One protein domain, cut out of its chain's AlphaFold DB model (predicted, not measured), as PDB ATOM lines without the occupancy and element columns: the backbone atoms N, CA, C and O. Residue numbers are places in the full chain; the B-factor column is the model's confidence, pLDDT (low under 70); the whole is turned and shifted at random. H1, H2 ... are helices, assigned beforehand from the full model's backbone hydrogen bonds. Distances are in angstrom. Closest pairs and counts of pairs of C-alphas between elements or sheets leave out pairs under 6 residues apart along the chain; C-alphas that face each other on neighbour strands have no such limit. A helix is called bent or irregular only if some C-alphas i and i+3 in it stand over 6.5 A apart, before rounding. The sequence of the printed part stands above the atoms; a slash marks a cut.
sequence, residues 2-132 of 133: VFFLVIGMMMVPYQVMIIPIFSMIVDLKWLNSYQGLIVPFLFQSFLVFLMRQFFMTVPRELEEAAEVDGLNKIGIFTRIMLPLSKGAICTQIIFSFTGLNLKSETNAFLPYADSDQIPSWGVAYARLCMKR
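Overview. This is residues 2 to 132 of the 133 residues of the protein "Binding--dependent transport system inner membrane component family protein" of Paenibacillus macerans (UniProt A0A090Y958). A long bent helix, H6, forms the spine of an open, all-helix model: H5 folds back on its first arm, H4 lies alongside its second, and H1 crosses H4. H2 and H3 make a loose side arm, and residues 101 to 132, with H7 and H8, stick out as a tail. The printed part has 131 residues with eight named helices, H1 to H8 in chain order, and no named strand. It is extended, with a radius of gyration of the C-alphas of 23.7 A and spans of 80 by 42 by 27 A.

Along the chain. H6, residues 73 to 101, was assigned as one helix by its hydrogen bonds but is bent: C-alphas 84 and 87 are 7.0 A apart. Its arms are H6a, residues 73 to 84, and H6b, residues 87 to 101, 21.4 A long. Before it come H1, residues 2 to 11, from C-alpha 2 at (-53.951, -34.462, -83.327); H2, 14 to 27, 20.2 A; H3, 34 to 42; H4, 45 to 57, 19.0 A; and H5, 61 to 68. H7, 106 to 112, and H8, 120 to 130, ending at (-12.676, 10.043, -94.165), follow.

Arrangement. H6a and H6b stand at a steep tilt of 63 degrees. Residues 88 to 92 of H6b touch H4 at a shallow tilt of 25 degrees, opposite ways; the closest C-alphas, of Leu 47 and Gln 92, are 6.3 A apart. H5 and H6a, a helical hairpin, only just touch, with 3 pairs of C-alphas within 8 A, the closest Ala 66 and Ile 76. H1 touches residues 45 to 49 of H4 at 48 degrees, a steep tilt, closest at the C-alphas of Val 6 and Ser 45, 5.9 A. H2 and H3 are close but not clearly touching, at 5.8 A between the C-alphas of Ile 25 and Gly 36. H7 and H8 touch no helix. Every O i to N i+4 pair is within hydrogen-bond range in H1, H4, H5, H6b and H8, against 7 of 10 in H2, 3 of 5 in H3, 6 of 8 in H6a and 1 of 3 in H7, where 2 of 4 O i to N i+3 pairs are.

Size, cuts and confidence. The C-alphas of Gly 70 and Arg 132, the two farthest apart, are 80.9 A apart. The printed part has no cut and no long link. Confidence is under 70 at residues 99 to 119, 121 to 122, 129 and 131 to 132.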
ATOM      1  N   VAL A   2     -55.421 -34.461 -83.123       79.25
ATOM      2  CA  VAL A   2     -53.951 -34.462 -83.327       79.25
ATOM      3  C   VAL A   2     -53.408 -33.176 -83.976       79.25
ATOM      4  O   VAL A   2     -52.352 -32.695 -83.594       79.25
ATOM      5  N   PHE A   3     -54.153 -32.547 -84.891       80.81
ATOM      6  CA  PHE A   3     -53.745 -31.268 -85.490       80.81
ATOM      7  C   PHE A   3     -53.594 -30.125 -84.471       80.81
ATOM      8  O   PHE A   3     -52.639 -29.358 -84.547       80.81
ATOM      9  N   PHE A   4     -54.487 -30.037 -83.481       85.81
ATOM     10  CA  PHE A   4     -54.403 -29.008 -82.442       85.81
ATOM     11  C   PHE A   4     -53.194 -29.217 -81.523       85.81
ATOM     12  O   PHE A   4     -52.608 -28.241 -81.067       85.81
ATOM     13  N   LEU A   5     -52.762 -30.468 -81.315       84.38
ATOM     14  CA  LEU A   5     -51.511 -30.768 -80.607       84.38
ATOM     15  C   LEU A   5     -50.286 -30.245 -81.365       84.38
ATOM     16  O   LEU A   5     -49.399 -29.661 -80.750       84.38
ATOM     17  N   VAL A   6     -50.252 -30.404 -82.694       84.38
ATOM     18  CA  VAL A   6     -49.151 -29.887 -83.529       84.38
ATOM     19  C   VAL A   6     -49.061 -28.364 -83.415       84.38
ATOM     20  O   VAL A   6     -47.967 -27.836 -83.228       84.38
ATOM     21  N   ILE A   7     -50.201 -27.666 -83.453       84.25
ATOM     22  CA  ILE A   7     -50.256 -26.211 -83.242       84.25
ATOM     23  C   ILE A   7     -49.798 -25.844 -81.824       84.25
ATOM     24  O   ILE A   7     -48.989 -24.934 -81.666       84.25
ATOM     25  N   GLY A   8     -50.253 -26.572 -80.800       86.12
ATOM     26  CA  GLY A   8     -49.843 -26.343 -79.412       86.12
ATOM     27  C   GLY A   8     -48.328 -26.448 -79.211       86.12
ATOM     28  O   GLY A   8     -47.742 -25.610 -78.530       86.12
ATOM     29  N   MET A   9     -47.667 -27.402 -79.873       83.12
ATOM     30  CA  MET A   9     -46.203 -27.510 -79.842       83.12
ATOM     31  C   MET A   9     -45.498 -26.311 -80.488       83.12
ATOM     32  O   MET A   9     -44.402 -25.963 -80.062       83.12
ATOM     33  N   MET A  10     -46.112 -25.664 -81.483       80.19
ATOM     34  CA  MET A  10     -45.554 -24.459 -82.112       80.19
ATOM     35  C   MET A  10     -45.686 -23.207 -81.237       80.19
ATOM     36  O   MET A  10     -44.936 -22.256 -81.434       80.19
ATOM     37  N   MET A  11     -46.616 -23.196 -80.275       85.25
ATOM     38  CA  MET A  11     -46.752 -22.091 -79.319       85.25
ATOM     39  C   MET A  11     -45.650 -22.100 -78.257       85.25
ATOM     40  O   MET A  11     -45.383 -21.065 -77.648       85.25
ATOM     41  N   VAL A  12     -45.009 -23.251 -78.024       83.88
ATOM     42  CA  VAL A  12     -43.906 -23.360 -77.069       83.88
ATOM     43  C   VAL A  12     -42.632 -22.796 -77.709       83.88
ATOM     44  O   VAL A  12     -42.170 -23.326 -78.722       83.88
ATOM     45  N   PRO A  13     -42.029 -21.739 -77.135       81.06
ATOM     46  CA  PRO A  13     -40.812 -21.160 -77.682       81.06
ATOM     47  C   PRO A  13     -39.645 -22.138 -77.541       81.06
ATOM     48  O   PRO A  13     -39.394 -22.701 -76.473       81.06
ATOM     49  N   TYR A  14     -38.885 -22.291 -78.623       74.12
ATOM     50  CA  TYR A  14     -37.756 -23.219 -78.710       74.12
ATOM     51  C   TYR A  14     -36.711 -23.018 -77.597       74.12
ATOM     52  O   TYR A  14     -36.109 -23.974 -77.117       74.12
ATOM     53  N   GLN A  15     -36.527 -21.780 -77.141       78.75
ATOM     54  CA  GLN A  15     -35.581 -21.403 -76.092       78.75
ATOM     55  C   GLN A  15     -35.837 -22.148 -74.774       78.75
ATOM     56  O   GLN A  15     -34.889 -22.503 -74.079       78.75
ATOM     57  N   VAL A  16     -37.100 -22.434 -74.451       87.31
ATOM     58  CA  VAL A  16     -37.480 -23.139 -73.216       87.31
ATOM     59  C   VAL A  16     -37.204 -24.644 -73.327       87.31
ATOM     60  O   VAL A  16     -36.982 -25.307 -72.318       87.31
ATOM     61  N   MET A  17     -37.143 -25.192 -74.548       84.88
ATOM     62  CA  MET A  17     -36.877 -26.616 -74.781       84.88
ATOM     63  C   MET A  17     -35.393 -27.000 -74.687       84.88
ATOM     64  O   MET A  17     -35.088 -28.185 -74.578       84.88
ATOM     65  N   ILE A  18     -34.457 -26.045 -74.676       85.38
ATOM     66  CA  ILE A  18     -33.015 -26.350 -74.630       85.38
ATOM     67  C   ILE A  18     -32.633 -27.136 -73.367       85.38
ATOM     68  O   ILE A  18     -31.917 -28.132 -73.457       85.38
ATOM     69  N   ILE A  19     -33.137 -26.719 -72.202       91.06
ATOM     70  CA  ILE A  19     -32.847 -27.363 -70.912       91.06
ATOM     71  C   ILE A  19     -33.315 -28.831 -70.897       91.06
ATOM     72  O   ILE A  19     -32.489 -29.708 -70.634       91.06
ATOM     73  N   PRO A  20     -34.591 -29.149 -71.205       88.75
ATOM     74  CA  PRO A  20     -35.048 -30.537 -71.194       88.75
ATOM     75  C   PRO A  20     -34.409 -31.392 -72.296       88.75
ATOM     76  O   PRO A  20     -34.139 -32.567 -72.054       88.75
ATOM     77  N   ILE A  21     -34.111 -30.832 -73.476       87.12
ATOM     78  CA  ILE A  21     -33.381 -31.553 -74.537       87.12
ATOM     79  C   ILE A  21     -31.984 -31.946 -74.058       87.12
ATOM     80  O   ILE A  21     -31.566 -33.088 -74.253       87.12
ATOM     81  N   PHE A  22     -31.275 -31.032 -73.395       87.69
ATOM     82  CA  PHE A  22     -29.959 -31.328 -72.840       87.69
ATOM     83  C   PHE A  22     -30.028 -32.416 -71.761       87.69
ATOM     84  O   PHE A  22     -29.241 -33.359 -71.810       87.69
ATOM     85  N   SER A  23     -31.006 -32.339 -70.849       90.06
ATOM     86  CA  SER A  23     -31.228 -33.384 -69.838       90.06
ATOM     87  C   SER A  23     -31.451 -34.753 -70.485       90.06
ATOM     88  O   SER A  23     -30.788 -35.714 -70.112       90.06
ATOM     89  N   MET A  24     -32.292 -34.833 -71.524       89.81
ATOM     90  CA  MET A  24     -32.529 -36.086 -72.248       89.81
ATOM     91  C   MET A  24     -31.248 -36.658 -72.869       89.81
ATOM     92  O   MET A  24     -31.011 -37.858 -72.772       89.81
ATOM     93  N   ILE A  25     -30.398 -35.829 -73.485       90.06
ATOM     94  CA  ILE A  25     -29.128 -36.282 -74.088       90.06
ATOM     95  C   ILE A  25     -28.168 -36.830 -73.019       90.06
ATOM     96  O   ILE A  25     -27.468 -37.815 -73.272       90.06
ATOM     97  N   VAL A  26     -28.136 -36.204 -71.837       88.75
ATOM     98  CA  VAL A  26     -27.340 -36.659 -70.687       88.75
ATOM     99  C   VAL A  26     -27.854 -38.005 -70.176       88.75
ATOM    100  O   VAL A  26     -27.058 -38.935 -70.032       88.75
ATOM    101  N   ASP A  27     -29.168 -38.140 -69.984       90.06
ATOM    102  CA  ASP A  27     -29.808 -39.379 -69.518       90.06
ATOM    103  C   ASP A  27     -29.600 -40.535 -70.511       90.06
ATOM    104  O   ASP A  27     -29.339 -41.676 -70.120       90.06
ATOM    105  N   LEU A  28     -29.625 -40.227 -71.811       87.94
ATOM    106  CA  LEU A  28     -29.339 -41.159 -72.907       87.94
ATOM    107  C   LEU A  28     -27.838 -41.456 -73.084       87.94
ATOM    108  O   LEU A  28     -27.476 -42.295 -73.910       87.94
ATOM    109  N   LYS A  29     -26.953 -40.792 -72.323       88.12
ATOM    110  CA  LYS A  29     -25.484 -40.872 -72.438       88.12
ATOM    111  C   LYS A  29     -24.960 -40.580 -73.852       88.12
ATOM    112  O   LYS A  29     -23.902 -41.069 -74.240       88.12
ATOM    113  N   TRP A  30     -25.666 -39.755 -74.622       89.94
ATOM    114  CA  TRP A  30     -25.282 -39.360 -75.986       89.94
ATOM    115  C   TRP A  30     -24.408 -38.102 -76.026       89.94
ATOM    116  O   TRP A  30     -24.263 -37.462 -77.071       89.94
ATOM    117  N   LEU A  31     -23.809 -37.746 -74.889       81.19
ATOM    118  CA  LEU A  31     -22.850 -36.652 -74.792       81.19
ATOM    119  C   LEU A  31     -21.680 -36.898 -75.760       81.19
ATOM    120  O   LEU A  31     -21.145 -38.002 -75.827       81.19
ATOM    121  N   ASN A  32     -21.289 -35.868 -76.518       82.50
ATOM    122  CA  ASN A  32     -20.239 -35.921 -77.549       82.50
ATOM    123  C   ASN A  32     -20.475 -36.925 -78.699       82.50
ATOM    124  O   ASN A  32     -19.528 -37.314 -79.378       82.50
ATOM    125  N   SER A  33     -21.722 -37.329 -78.956       86.25
ATOM    126  CA  SER A  33     -22.078 -38.148 -80.121       86.25
ATOM    127  C   SER A  33     -22.831 -37.331 -81.169       86.25
ATOM    128  O   SER A  33     -23.676 -36.498 -80.835       86.25
ATOM    129  N   TYR A  34     -22.609 -37.638 -82.452       84.50
ATOM    130  CA  TYR A  34     -23.414 -37.095 -83.555       84.50
ATOM    131  C   TYR A  34     -24.908 -37.390 -83.377       84.50
ATOM    132  O   TYR A  34     -25.750 -36.588 -83.767       84.50
ATOM    133  N   GLN A  35     -25.252 -38.509 -82.736       83.62
ATOM    134  CA  GLN A  35     -26.642 -38.870 -82.456       83.62
ATOM    135  C   GLN A  35     -27.293 -37.887 -81.475       83.62
ATOM    136  O   GLN A  35     -28.425 -37.468 -81.703       83.62
ATOM    137  N   GLY A  36     -26.559 -37.448 -80.445       82.19
ATOM    138  CA  GLY A  36     -27.026 -36.438 -79.490       82.19
ATOM    139  C   GLY A  36     -27.264 -35.070 -80.134       82.19
ATOM    140  O   GLY A  36     -28.112 -34.317 -79.667       82.19
ATOM    141  N   LEU A  37     -26.576 -34.775 -81.241       81.00
ATOM    142  CA  LEU A  37     -26.772 -33.547 -82.009       81.00
ATOM    143  C   LEU A  37     -27.878 -33.665 -83.065       81.00
ATOM    144  O   LEU A  37     -28.567 -32.690 -83.318       81.00
ATOM    145  N   ILE A  38     -28.050 -34.820 -83.709       82.50
ATOM    146  CA  ILE A  38     -28.995 -34.973 -84.826       82.50
ATOM    147  C   ILE A  38     -30.404 -35.284 -84.313       82.50
ATOM    148  O   ILE A  38     -31.368 -34.629 -84.709       82.50
ATOM    149  N   VAL A  39     -30.536 -36.270 -83.420       85.94
ATOM    150  CA  VAL A  39     -31.829 -36.855 -83.027       85.94
ATOM    151  C   VAL A  39     -32.833 -35.828 -82.483       85.94
ATOM    152  O   VAL A  39     -33.981 -35.860 -82.932       85.94
ATOM    153  N   PRO A  40     -32.456 -34.887 -81.592       81.56
ATOM    154  CA  PRO A  40     -33.413 -33.920 -81.050       81.56
ATOM    155  C   PRO A  40     -33.985 -32.966 -82.105       81.56
ATOM    156  O   PRO A  40     -35.099 -32.475 -81.957       81.56
ATOM    157  N   PHE A  41     -33.230 -32.705 -83.173       77.94
ATOM    158  CA  PHE A  41     -33.582 -31.721 -84.195       77.94
ATOM    159  C   PHE A  41     -34.339 -32.328 -85.381       77.94
ATOM    160  O   PHE A  41     -34.911 -31.580 -86.174       77.94
ATOM    161  N   LEU A  42     -34.388 -33.663 -85.493       78.88
ATOM    162  CA  LEU A  42     -35.151 -34.364 -86.536       78.88
ATOM    163  C   LEU A  42     -36.661 -34.127 -86.419       78.88
ATOM    164  O   LEU A  42     -37.372 -34.118 -87.423       78.88
ATOM    165  N   PHE A  43     -37.159 -33.934 -85.199       75.69
ATOM    166  CA  PHE A  43     -38.583 -33.787 -84.932       75.69
ATOM    167  C   PHE A  43     -38.963 -32.308 -84.851       75.69
ATOM    168  O   PHE A  43     -38.885 -31.681 -83.798       75.69
ATOM    169  N   GLN A  44     -39.404 -31.749 -85.978       80.62
ATOM    170  CA  GLN A  44     -39.914 -30.378 -86.055       80.62
ATOM    171  C   GLN A  44     -41.411 -30.346 -86.352       80.62
ATOM    172  O   GLN A  44     -41.858 -30.684 -87.451       80.62
ATOM    173  N   SER A  45     -42.185 -29.832 -85.395       84.62
ATOM    174  CA  SER A  45     -43.638 -29.659 -85.523       84.62
ATOM    175  C   SER A  45     -44.027 -28.759 -86.704       84.62
ATOM    176  O   SER A  45     -45.054 -28.991 -87.340       84.62
ATOM    177  N   PHE A  46     -43.177 -27.787 -87.061       82.56
ATOM    178  CA  PHE A  46     -43.373 -26.917 -88.227       82.56
ATOM    179  C   PHE A  46     -43.421 -27.690 -89.549       82.56
ATOM    180  O   PHE A  46     -44.294 -27.453 -90.381       82.56
ATOM    181  N   LEU A  47     -42.504 -28.640 -89.741       85.75
ATOM    182  CA  LEU A  47     -42.420 -29.417 -90.978       85.75
ATOM    183  C   LEU A  47     -43.645 -30.329 -91.126       85.75
ATOM    184  O   LEU A  47     -44.207 -30.449 -92.213       85.75
ATOM    185  N   VAL A  48     -44.138 -30.895 -90.020       87.75
ATOM    186  CA  VAL A  48     -45.387 -31.677 -90.005       87.75
ATOM    187  C   VAL A  48     -46.587 -30.801 -90.376       87.75
ATOM    188  O   VAL A  48     -47.426 -31.204 -91.185       87.75
ATOM    189  N   PHE A  49     -46.654 -29.587 -89.827       88.12
ATOM    190  CA  PHE A  49     -47.697 -28.620 -90.163       88.12
ATOM    191  C   PHE A  49     -47.677 -28.247 -91.655       88.12
ATOM    192  O   PHE A  49     -48.715 -28.311 -92.315       88.12
ATOM    193  N   LEU A  50     -46.500 -27.937 -92.208       87.75
ATOM    194  CA  LEU A  50     -46.339 -27.623 -93.631       87.75
ATOM    195  C   LEU A  50     -46.719 -28.796 -94.542       87.75
ATOM    196  O   LEU A  50     -47.371 -28.585 -95.562       87.75
ATOM    197  N   MET A  51     -46.359 -30.030 -94.175       89.75
ATOM    198  CA  MET A  51     -46.732 -31.216 -94.959       89.75
ATOM    199  C   MET A  51     -48.245 -31.387 -95.012       89.75
ATOM    200  O   MET A  51     -48.818 -31.642 -96.069       89.75
ATOM    201  N   ARG A  52     -48.916 -31.198 -93.873       89.25
ATOM    202  CA  ARG A  52     -50.378 -31.228 -93.831       89.25
ATOM    203  C   ARG A  52     -50.978 -30.142 -94.719       89.25
ATOM    204  O   ARG A  52     -51.958 -30.413 -95.408       89.25
ATOM    205  N   GLN A  53     -50.410 -28.937 -94.697       88.44
ATOM    206  CA  GLN A  53     -50.876 -27.854 -95.555       88.44
ATOM    207  C   GLN A  53     -50.761 -28.239 -97.031       88.44
ATOM    208  O   GLN A  53     -51.724 -28.052 -97.763       88.44
ATOM    209  N   PHE A  54     -49.649 -28.856 -97.440       90.81
ATOM    210  CA  PHE A  54     -49.471 -29.367 -98.797       90.81
ATOM    211  C   PHE A  54     -50.534 -30.408 -99.176       90.81
ATOM    212  O   PHE A  54     -51.201 -30.246-100.194       90.81
ATOM    213  N   PHE A  55     -50.768 -31.432 -98.350       89.81
ATOM    214  CA  PHE A  55     -51.766 -32.460 -98.673       89.81
ATOM    215  C   PHE A  55     -53.191 -31.909 -98.781       89.81
ATOM    216  O   PHE A  55     -53.957 -32.380 -99.612       89.81
ATOM    217  N   MET A  56     -53.540 -30.872 -98.014       89.25
ATOM    218  CA  MET A  56     -54.842 -30.207 -98.153       89.25
ATOM    219  C   MET A  56     -54.989 -29.399 -99.449       89.25
ATOM    220  O   MET A  56     -56.113 -29.076 -99.819       89.25
ATOM    221  N   THR A  57     -53.891 -29.051-100.127       89.31
ATOM    222  CA  THR A  57     -53.955 -28.382-101.441       89.31
ATOM    223  C   THR A  57     -54.168 -29.350-102.601       89.31
ATOM    224  O   THR A  57     -54.504 -28.910-103.697       89.31
ATOM    225  N   VAL A  58     -53.981 -30.655-102.380       88.38
ATOM    226  CA  VAL A  58     -54.165 -31.670-103.420       88.38
ATOM    227  C   VAL A  58     -55.670 -31.871-103.659       88.38
ATOM    228  O   VAL A  58     -56.403 -32.116-102.699       88.38
ATOM    229  N   PRO A  59     -56.160 -31.763-104.909       87.50
ATOM    230  CA  PRO A  59     -57.576 -31.939-105.207       87.50
ATOM    231  C   PRO A  59     -58.014 -33.388-104.970       87.50
ATOM    232  O   PRO A  59     -57.313 -34.334-105.335       87.50
ATOM    233  N   ARG A  60     -59.214 -33.557-104.401       86.88
ATOM    234  CA  ARG A  60     -59.793 -34.868-104.059       86.88
ATOM    235  C   ARG A  60     -60.042 -35.766-105.277       86.88
ATOM    236  O   ARG A  60     -60.014 -36.983-105.153       86.88
ATOM    237  N   GLU A  61     -60.209 -35.170-106.454       88.81
ATOM    238  CA  GLU A  61     -60.394 -35.862-107.736       88.81
ATOM    239  C   GLU A  61     -59.277 -36.882-108.025       88.81
ATOM    240  O   GLU A  61     -59.531 -37.938-108.600       88.81
ATOM    241  N   LEU A  62     -58.043 -36.606-107.580       87.38
ATOM    242  CA  LEU A  62     -56.910 -37.525-107.736       87.38
ATOM    243  C   LEU A  62     -57.036 -38.773-106.856       87.38
ATOM    244  O   LEU A  62     -56.586 -39.845-107.253       87.38
ATOM    245  N   GLU A  63     -57.629 -38.644-105.667       86.88
ATOM    246  CA  GLU A  63     -57.913 -39.794-104.804       86.88
ATOM    247  C   GLU A  63     -59.055 -40.629-105.386       86.88
ATOM    248  O   GLU A  63     -58.938 -41.848-105.451       86.88
ATOM    249  N   GLU A  64     -60.116 -39.980-105.875       87.19
ATOM    250  CA  GLU A  64     -61.270 -40.657-106.482       87.19
ATOM    251  C   GLU A  64     -60.878 -41.421-107.757       87.19
ATOM    252  O   GLU A  64     -61.275 -42.572-107.931       87.19
ATOM    253  N   ALA A  65     -60.024 -40.842-108.607       88.94
ATOM    254  CA  ALA A  65     -59.471 -41.539-109.769       88.94
ATOM    255  C   ALA A  65     -58.638 -42.770-109.366       88.94
ATOM    256  O   ALA A  65     -58.752 -43.830-109.977       88.94
ATOM    257  N   ALA A  66     -57.848 -42.660-108.296       87.81
ATOM    258  CA  ALA A  66     -57.036 -43.764-107.795       87.81
ATOM    259  C   ALA A  66     -57.868 -44.896-107.168       87.81
ATOM    260  O   ALA A  66     -57.490 -46.066-107.250       87.81
ATOM    261  N   GLU A  67     -58.997 -44.555-106.540       89.38
ATOM    262  CA  GLU A  67     -59.972 -45.529-106.045       89.38
ATOM    263  C   GLU A  67     -60.660 -46.265-107.206       89.38
ATOM    264  O   GLU A  67     -60.815 -47.487-107.138       89.38
ATOM    265  N   VAL A  68     -60.998 -45.563-108.296       91.06
ATOM    266  CA  VAL A  68     -61.529 -46.175-109.532       91.06
ATOM    267  C   VAL A  68     -60.496 -47.100-110.191       91.06
ATOM    268  O   VAL A  68     -60.857 -48.181-110.654       91.06
ATOM    269  N   ASP A  69     -59.210 -46.743-110.138       88.19
ATOM    270  CA  ASP A  69     -58.085 -47.590-110.569       88.19
ATOM    271  C   ASP A  69     -57.826 -48.796-109.631       88.19
ATOM    272  O   ASP A  69     -56.909 -49.593-109.859       88.19
ATOM    273  N   GLY A  70     -58.622 -48.965-108.567       89.44
ATOM    274  CA  GLY A  70     -58.567 -50.111-107.658       89.44
ATOM    275  C   GLY A  70     -57.415 -50.070-106.651       89.44
ATOM    276  O   GLY A  70     -57.085 -51.097-106.046       89.44
ATOM    277  N   LEU A  71     -56.774 -48.914-106.446       89.38
ATOM    278  CA  LEU A  71     -55.728 -48.781-105.434       89.38
ATOM    279  C   LEU A  71     -56.324 -48.709-104.023       89.38
ATOM    280  O   LEU A  71     -57.213 -47.921-103.723       89.38
ATOM    281  N   ASN A  72     -55.756 -49.493-103.103       89.25
ATOM    282  CA  ASN A  72     -56.024 -49.346-101.671       89.25
ATOM    283  C   ASN A  72     -55.379 -48.049-101.134       89.25
ATOM    284  O   ASN A  72     -54.402 -47.564-101.703       89.25
ATOM    285  N   LYS A  73     -55.823 -47.533 -99.981       87.62
ATOM    286  CA  LYS A  73     -55.349 -46.263 -99.387       87.62
ATOM    287  C   LYS A  73     -53.825 -46.162 -99.240       87.62
ATOM    288  O   LYS A  73     -53.245 -45.106 -99.469       87.62
ATOM    289  N   ILE A  74     -53.157 -47.268 -98.904       90.38
ATOM    290  CA  ILE A  74     -51.685 -47.335 -98.825       90.38
ATOM    291  C   ILE A  74     -51.056 -47.211-100.225       90.38
ATOM    292  O   ILE A  74     -50.020 -46.565-100.393       90.38
ATOM    293  N   GLY A  75     -51.694 -47.794-101.240       88.25
ATOM    294  CA  GLY A  75     -51.298 -47.668-102.643       88.25
ATOM    295  C   GLY A  75     -51.473 -46.242-103.162       88.25
ATOM    296  O   GLY A  75     -50.551 -45.714-103.775       88.25
ATOM    297  N   ILE A  76     -52.590 -45.584-102.836       89.50
ATOM    298  CA  ILE A  76     -52.827 -44.164-103.156       89.50
ATOM    299  C   ILE A  76     -51.738 -43.295-102.509       89.50
ATOM    300  O   ILE A  76     -51.105 -42.473-103.175       89.50
ATOM    301  N   PHE A  77     -51.443 -43.529-101.226       89.19
ATOM    302  CA  PHE A  77     -50.408 -42.786-100.513       89.19
ATOM    303  C   PHE A  77     -49.019 -42.957-101.148       89.19
ATOM    304  O   PHE A  77     -48.346 -41.977-101.452       89.19
ATOM    305  N   THR A  78     -48.579 -44.194-101.370       90.81
ATOM    306  CA  THR A  78     -47.210 -44.477-101.838       90.81
ATOM    307  C   THR A  78     -46.995 -44.187-103.320       90.81
ATOM    308  O   THR A  78     -45.908 -43.755-103.700       90.81
ATOM    309  N   ARG A  79     -48.007 -44.412-104.164       88.44
ATOM    310  CA  ARG A  79     -47.873 -44.318-105.624       88.44
ATOM    311  C   ARG A  79     -48.263 -42.956-106.187       88.44
ATOM    312  O   ARG A  79     -47.782 -42.611-107.259       88.44
ATOM    313  N   ILE A  80     -49.099 -42.191-105.481       89.62
ATOM    314  CA  ILE A  80     -49.609 -40.895-105.953       89.62
ATOM    315  C   ILE A  80     -49.179 -39.776-105.008       89.62
ATOM    316  O   ILE A  80     -48.438 -38.882-105.414       89.62
ATOM    317  N   MET A  81     -49.565 -39.843-103.731       90.44
ATOM    318  CA  MET A  81     -49.301 -38.744-102.790       90.44
ATOM    319  C   MET A  81     -47.808 -38.549-102.506       90.44
ATOM    320  O   MET A  81     -47.323 -37.419-102.488       90.44
ATOM    321  N   LEU A  82     -47.055 -39.635-102.324       89.94
ATOM    322  CA  LEU A  82     -45.626 -39.592-102.028       89.94
ATOM    323  C   LEU A  82     -44.799 -38.951-103.164       89.94
ATOM    324  O   LEU A  82     -44.080 -37.990-102.875       89.94
ATOM    325  N   PRO A  83     -44.892 -39.378-104.443       89.56
ATOM    326  CA  PRO A  83     -44.156 -38.719-105.525       89.56
ATOM    327  C   PRO A  83     -44.614 -37.277-105.770       89.56
ATOM    328  O   PRO A  83     -43.768 -36.429-106.053       89.56
ATOM    329  N   LEU A  84     -45.904 -36.969-105.589       88.81
ATOM    330  CA  LEU A  84     -46.419 -35.600-105.682       88.81
ATOM    331  C   LEU A  84     -45.819 -34.698-104.588       88.81
ATOM    332  O   LEU A  84     -45.427 -33.561-104.846       88.81
ATOM    333  N   SER A  85     -45.666 -35.234-103.374       91.75
ATOM    334  CA  SER A  85     -45.080 -34.520-102.234       91.75
ATOM    335  C   SER A  85     -43.565 -34.338-102.309       91.75
ATOM    336  O   SER A  85     -43.017 -33.561-101.531       91.75
ATOM    337  N   LYS A  86     -42.866 -34.978-103.259       89.94
ATOM    338  CA  LYS A  86     -41.399 -34.907-103.377       89.94
ATOM    339  C   LYS A  86     -40.883 -33.468-103.447       89.94
ATOM    340  O   LYS A  86     -39.899 -33.144-102.788       89.94
ATOM    341  N   GLY A  87     -41.560 -32.595-104.199       89.69
ATOM    342  CA  GLY A  87     -41.201 -31.176-104.278       89.69
ATOM    343  C   GLY A  87     -41.337 -30.462-102.930       89.69
ATOM    344  O   GLY A  87     -40.421 -29.772-102.492       89.69
ATOM    345  N   ALA A  88     -42.441 -30.702-102.229       90.06
ATOM    346  CA  ALA A  88     -42.689 -30.107-100.923       90.06
ATOM    347  C   ALA A  88     -41.740 -30.655 -99.835       90.06
ATOM    348  O   ALA A  88     -41.289 -29.893 -98.981       90.06
ATOM    349  N   ILE A  89     -41.347 -31.931 -99.908       90.69
ATOM    350  CA  ILE A  89     -40.300 -32.517 -99.055       90.69
ATOM    351  C   ILE A  89     -38.950 -31.827 -99.305       90.69
ATOM    352  O   ILE A  89     -38.269 -31.466 -98.346       90.69
ATOM    353  N   CYS A  90     -38.568 -31.575-100.563       91.00
ATOM    354  CA  CYS A  90     -37.338 -30.836-100.873       91.00
ATOM    355  C   CYS A  90     -37.334 -29.442-100.230       91.00
ATOM    356  O   CYS A  90     -36.351 -29.051 -99.601       91.00
ATOM    357  N   THR A  91     -38.444 -28.710-100.330       88.88
ATOM    358  CA  THR A  91     -38.590 -27.393 -99.697       88.88
ATOM    359  C   THR A  91     -38.443 -27.468 -98.176       88.88
ATOM    360  O   THR A  91     -37.775 -26.630 -97.576       88.88
ATOM    361  N   GLN A  92     -39.020 -28.487 -97.540       89.19
ATOM    362  CA  GLN A  92     -38.899 -28.699 -96.097       89.19
ATOM    363  C   GLN A  92     -37.475 -29.010 -95.647       89.19
ATOM    364  O   GLN A  92     -37.038 -28.496 -94.617       89.19
ATOM    365  N   ILE A  93     -36.744 -29.812 -96.421       87.56
ATOM    366  CA  ILE A  93     -35.329 -30.089 -96.164       87.56
ATOM    367  C   ILE A  93     -34.540 -28.781 -96.205       87.56
ATOM    368  O   ILE A  93     -33.790 -28.493 -95.273       87.56
ATOM    369  N   ILE A  94     -34.766 -27.951 -97.228       86.12
ATOM    370  CA  ILE A  94     -34.122 -26.639 -97.342       86.12
ATOM    371  C   ILE A  94     -34.472 -25.765 -96.134       86.12
ATOM    372  O   ILE A  94     -33.568 -25.234 -95.502       86.12
ATOM    373  N   PHE A  95     -35.747 -25.667 -95.744       82.81
ATOM    374  CA  PHE A  95     -36.146 -24.888 -94.567       82.81
ATOM    375  C   PHE A  95     -35.484 -25.365 -93.274       82.81
ATOM    376  O   PHE A  95     -35.057 -24.533 -92.474       82.81
ATOM    377  N   SER A  96     -35.368 -26.679 -93.077       79.81
ATOM    378  CA  SER A  96     -34.703 -27.252 -91.905       79.81
ATOM    379  C   SER A  96     -33.217 -26.869 -91.861       79.81
ATOM    380  O   SER A  96     -32.716 -26.446 -90.820       79.81
ATOM    381  N   PHE A  97     -32.531 -26.910 -93.009       76.19
ATOM    382  CA  PHE A  97     -31.130 -26.489 -93.131       76.19
ATOM    383  C   PHE A  97     -30.943 -24.971 -92.993       76.19
ATOM    384  O   PHE A  97     -30.047 -24.512 -92.284       76.19
ATOM    385  N   THR A  98     -31.782 -24.171 -93.645       72.69
ATOM    386  CA  THR A  98     -31.699 -22.707 -93.640       72.69
ATOM    387  C   THR A  98     -32.075 -22.123 -92.275       72.69
ATOM    388  O   THR A  98     -31.398 -21.215 -91.793       72.69
ATOM    389  N   GLY A  99     -33.083 -22.679 -91.595       63.62
ATOM    390  CA  GLY A  99     -33.434 -22.300 -90.221       63.62
ATOM    391  C   GLY A  99     -32.310 -22.569 -89.211       63.62
ATOM    392  O   GLY A  99     -32.208 -21.871 -88.202       63.62
ATOM    393  N   LEU A 100     -31.436 -23.533 -89.518       60.69
ATOM    394  CA  LEU A 100     -30.221 -23.843 -88.762       60.69
ATOM    395  C   LEU A 100     -29.101 -22.812 -88.994       60.69
ATOM    396  O   LEU A 100     -28.366 -22.509 -88.061       60.69
ATOM    397  N   ASN A 101     -28.997 -22.244 -90.203       48.97
ATOM    398  CA  ASN A 101     -27.890 -21.365 -90.616       48.97
ATOM    399  C   ASN A 101     -28.192 -19.852 -90.544       48.97
ATOM    400  O   ASN A 101     -27.270 -19.050 -90.628       48.97
ATOM    401  N   LEU A 102     -29.451 -19.423 -90.371       52.72
ATOM    402  CA  LEU A 102     -29.800 -17.988 -90.334       52.72
ATOM    403  C   LEU A 102     -29.900 -17.379 -88.928       52.72
ATOM    404  O   LEU A 102     -29.840 -16.157 -88.801       52.72
ATOM    405  N   LYS A 103     -30.014 -18.181 -87.857       50.34
ATOM    406  CA  LYS A 103     -30.024 -17.636 -86.479       50.34
ATOM    407  C   LYS A 103     -28.680 -17.024 -86.060       50.34
ATOM    408  O   LYS A 103     -28.655 -16.257 -85.099       50.34
ATOM    409  N   SER A 104     -27.593 -17.349 -86.757       53.53
ATOM    410  CA  SER A 104     -26.254 -16.821 -86.484       53.53
ATOM    411  C   SER A 104     -25.955 -15.489 -87.181       53.53
ATOM    412  O   SER A 104     -25.138 -14.734 -86.672       53.53
ATOM    413  N   GLU A 105     -26.625 -15.162 -88.292       50.03
ATOM    414  CA  GLU A 105     -26.217 -14.043 -89.163       50.03
ATOM    415  C   GLU A 105     -27.155 -12.822 -89.063       50.03
ATOM    416  O   GLU A 105     -26.695 -11.680 -89.032       50.03
ATOM    417  N   THR A 106     -28.477 -13.007 -88.935       50.62
ATOM    418  CA  THR A 106     -29.411 -11.859 -88.917       50.62
ATOM    419  C   THR A 106     -29.439 -11.129 -87.576       50.62
ATOM    420  O   THR A 106     -29.563  -9.909 -87.547       50.62
ATOM    421  N   ASN A 107     -29.218 -11.827 -86.461       50.12
ATOM    422  CA  ASN A 107     -29.139 -11.198 -85.135       50.12
ATOM    423  C   ASN A 107     -27.868 -10.344 -84.951       50.12
ATOM    424  O   ASN A 107     -27.823  -9.507 -84.054       50.12
ATOM    425  N   ALA A 108     -26.850 -10.544 -85.795       53.53
ATOM    426  CA  ALA A 108     -25.635  -9.732 -85.819       53.53
ATOM    427  C   ALA A 108     -25.741  -8.532 -86.782       53.53
ATOM    428  O   ALA A 108     -25.117  -7.502 -86.539       53.53
ATOM    429  N   PHE A 109     -26.547  -8.638 -87.846       50.66
ATOM    430  CA  PHE A 109     -26.701  -7.585 -88.860       50.66
ATOM    431  C   PHE A 109     -27.844  -6.592 -88.561       50.66
ATOM    432  O   PHE A 109     -27.753  -5.414 -88.902       50.66
ATOM    433  N   LEU A 110     -28.911  -7.026 -87.882       56.44
ATOM    434  CA  LEU A 110     -30.103  -6.203 -87.631       56.44
ATOM    435  C   LEU A 110     -29.956  -5.030 -86.632       56.44
ATOM    436  O   LEU A 110     -30.797  -4.139 -86.708       56.44
ATOM    437  N   PRO A 111     -28.917  -4.914 -85.775       58.12
ATOM    438  CA  PRO A 111     -28.657  -3.663 -85.051       58.12
ATOM    439  C   PRO A 111     -28.189  -2.500 -85.948       58.12
ATOM    440  O   PRO A 111     -28.142  -1.368 -85.480       58.12
ATOM    441  N   TYR A 112     -27.808  -2.762 -87.207       56.81
ATOM    442  CA  TYR A 112     -27.261  -1.760 -88.137       56.81
ATOM    443  C   TYR A 112     -28.221  -1.345 -89.262       56.81
ATOM    444  O   TYR A 112     -27.901  -0.439 -90.030       56.81
ATOM    445  N   ALA A 113     -29.378  -1.999 -89.385       57.25
ATOM    446  CA  ALA A 113     -30.358  -1.706 -90.433       57.25
ATOM    447  C   ALA A 113     -31.303  -0.540 -90.082       57.25
ATOM    448  O   ALA A 113     -32.083  -0.123 -90.936       57.25
ATOM    449  N   ASP A 114     -31.224  -0.011 -88.857       58.94
ATOM    450  CA  ASP A 114     -31.989   1.149 -88.406       58.94
ATOM    451  C   ASP A 114     -31.068   2.377 -88.289       58.94
ATOM    452  O   ASP A 114     -30.174   2.437 -87.440       58.94
ATOM    453  N   SER A 115     -31.256   3.357 -89.179       59.19
ATOM    454  CA  SER A 115     -30.469   4.597 -89.199       59.19
ATOM    455  C   SER A 115     -30.656   5.452 -87.943       59.19
ATOM    456  O   SER A 115     -29.797   6.289 -87.660       59.19
ATOM    457  N   ASP A 116     -31.733   5.234 -87.184       63.28
ATOM    458  CA  ASP A 116     -32.036   5.998 -85.970       63.28
ATOM    459  C   ASP A 116     -31.235   5.527 -84.743       63.28
ATOM    460  O   ASP A 116     -31.121   6.261 -83.758       63.28
ATOM    461  N   GLN A 117     -30.613   4.340 -84.797       63.03
ATOM    462  CA  GLN A 117     -29.844   3.768 -83.681       63.03
ATOM    463  C   GLN A 117     -28.325   3.974 -83.777       63.03
ATOM    464  O   GLN A 117     -27.588   3.488 -82.914       63.03
ATOM    465  N   ILE A 118     -27.832   4.702 -84.785       64.31
ATOM    466  CA  ILE A 118     -26.396   4.969 -84.945       64.31
ATOM    467  C   ILE A 118     -25.942   5.900 -83.809       64.31
ATOM    468  O   ILE A 118     -26.318   7.076 -83.786       64.31
ATOM    469  N   PRO A 119     -25.105   5.439 -82.861       64.31
ATOM    470  CA  PRO A 119     -24.656   6.299 -81.781       64.31
ATOM    471  C   PRO A 119     -23.788   7.431 -82.349       64.31
ATOM    472  O   PRO A 119     -23.017   7.228 -83.290       64.31
ATOM    473  N   SER A 120     -23.877   8.631 -81.771       71.50
ATOM    474  CA  SER A 120     -23.199   9.840 -82.276       71.50
ATOM    475  C   SER A 120     -21.684   9.674 -82.466       71.50
ATOM    476  O   SER A 120     -21.097  10.296 -83.357       71.50
ATOM    477  N   TRP A 121     -21.049   8.786 -81.693       63.78
ATOM    478  CA  TRP A 121     -19.647   8.420 -81.885       63.78
ATOM    479  C   TRP A 121     -19.411   7.673 -83.207       63.78
ATOM    480  O   TRP A 121     -18.433   7.971 -83.879       63.78
ATOM    481  N   GLY A 122     -20.303   6.783 -83.652       68.62
ATOM    482  CA  GLY A 122     -20.150   6.026 -84.904       68.62
ATOM    483  C   GLY A 122     -20.046   6.931 -86.137       68.62
ATOM    484  O   GLY A 122     -19.160   6.753 -86.976       68.62
ATOM    485  N   VAL A 123     -20.865   7.988 -86.190       70.19
ATOM    486  CA  VAL A 123     -20.786   9.023 -87.238       70.19
ATOM    487  C   VAL A 123     -19.493   9.840 -87.114       70.19
ATOM    488  O   VAL A 123     -18.887  10.199 -88.125       70.19
ATOM    489  N   ALA A 124     -19.031  10.113 -85.890       71.00
ATOM    490  CA  ALA A 124     -17.774  10.820 -85.644       71.00
ATOM    491  C   ALA A 124     -16.542  10.009 -86.086       71.00
ATOM    492  O   ALA A 124     -15.636  10.575 -86.698       71.00
ATOM    493  N   TYR A 125     -16.527   8.691 -85.861       71.88
ATOM    494  CA  TYR A 125     -15.461   7.799 -86.331       71.88
ATOM    495  C   TYR A 125     -15.442   7.683 -87.859       71.88
ATOM    496  O   TYR A 125     -14.374   7.808 -88.455       71.88
ATOM    497  N   ALA A 126     -16.598   7.544 -88.518       71.50
ATOM    498  CA  ALA A 126     -16.669   7.551 -89.984       71.50
ATOM    499  C   ALA A 126     -16.135   8.871 -90.575       71.50
ATOM    500  O   ALA A 126     -15.389   8.875 -91.558       71.50
ATOM    501  N   ARG A 127     -16.447  10.000 -89.925       74.44
ATOM    502  CA  ARG A 127     -15.951  11.331 -90.305       74.44
ATOM    503  C   ARG A 127     -14.451  11.509 -90.015       74.44
ATOM    504  O   ARG A 127     -13.795  12.268 -90.722       74.44
ATOM    505  N   LEU A 128     -13.901  10.811 -89.017       75.06
ATOM    506  CA  LEU A 128     -12.463  10.763 -88.715       75.06
ATOM    507  C   LEU A 128     -11.686   9.908 -89.722       75.06
ATOM    508  O   LEU A 128     -10.623  10.336 -90.167       75.06
ATOM    509  N   CYS A 129     -12.216   8.751 -90.122       67.88
ATOM    510  CA  CYS A 129     -11.592   7.902 -91.141       67.88
ATOM    511  C   CYS A 129     -11.564   8.590 -92.513       67.88
ATOM    512  O   CYS A 129     -10.537   8.560 -93.181       67.88
ATOM    513  N   MET A 130     -12.639   9.288 -92.902       71.75
ATOM    514  CA  MET A 130     -12.676  10.043 -94.165       71.75
ATOM    515  C   MET A 130     -11.843  11.334 -94.156       71.75
ATOM    516  O   MET A 130     -11.554  11.870 -95.216       71.75
ATOM    517  N   LYS A 131     -11.442  11.845 -92.984       68.06
ATOM    518  CA  LYS A 131     -10.515  12.988 -92.864       68.06
ATOM    519  C   LYS A 131      -9.039  12.579 -92.839       68.06
ATOM    520  O   LYS A 131      -8.179  13.451 -92.738       68.06
ATOM    521  N   ARG A 132      -8.746  11.276 -92.875       55.41
ATOM    522  CA  ARG A 132      -7.385  10.725 -92.860       55.41
ATOM    523  C   ARG A 132      -7.056  10.012 -94.185       55.41
ATOM    524  O   ARG A 132      -6.395   8.976 -94.165       55.41
TER     525      ARG A 132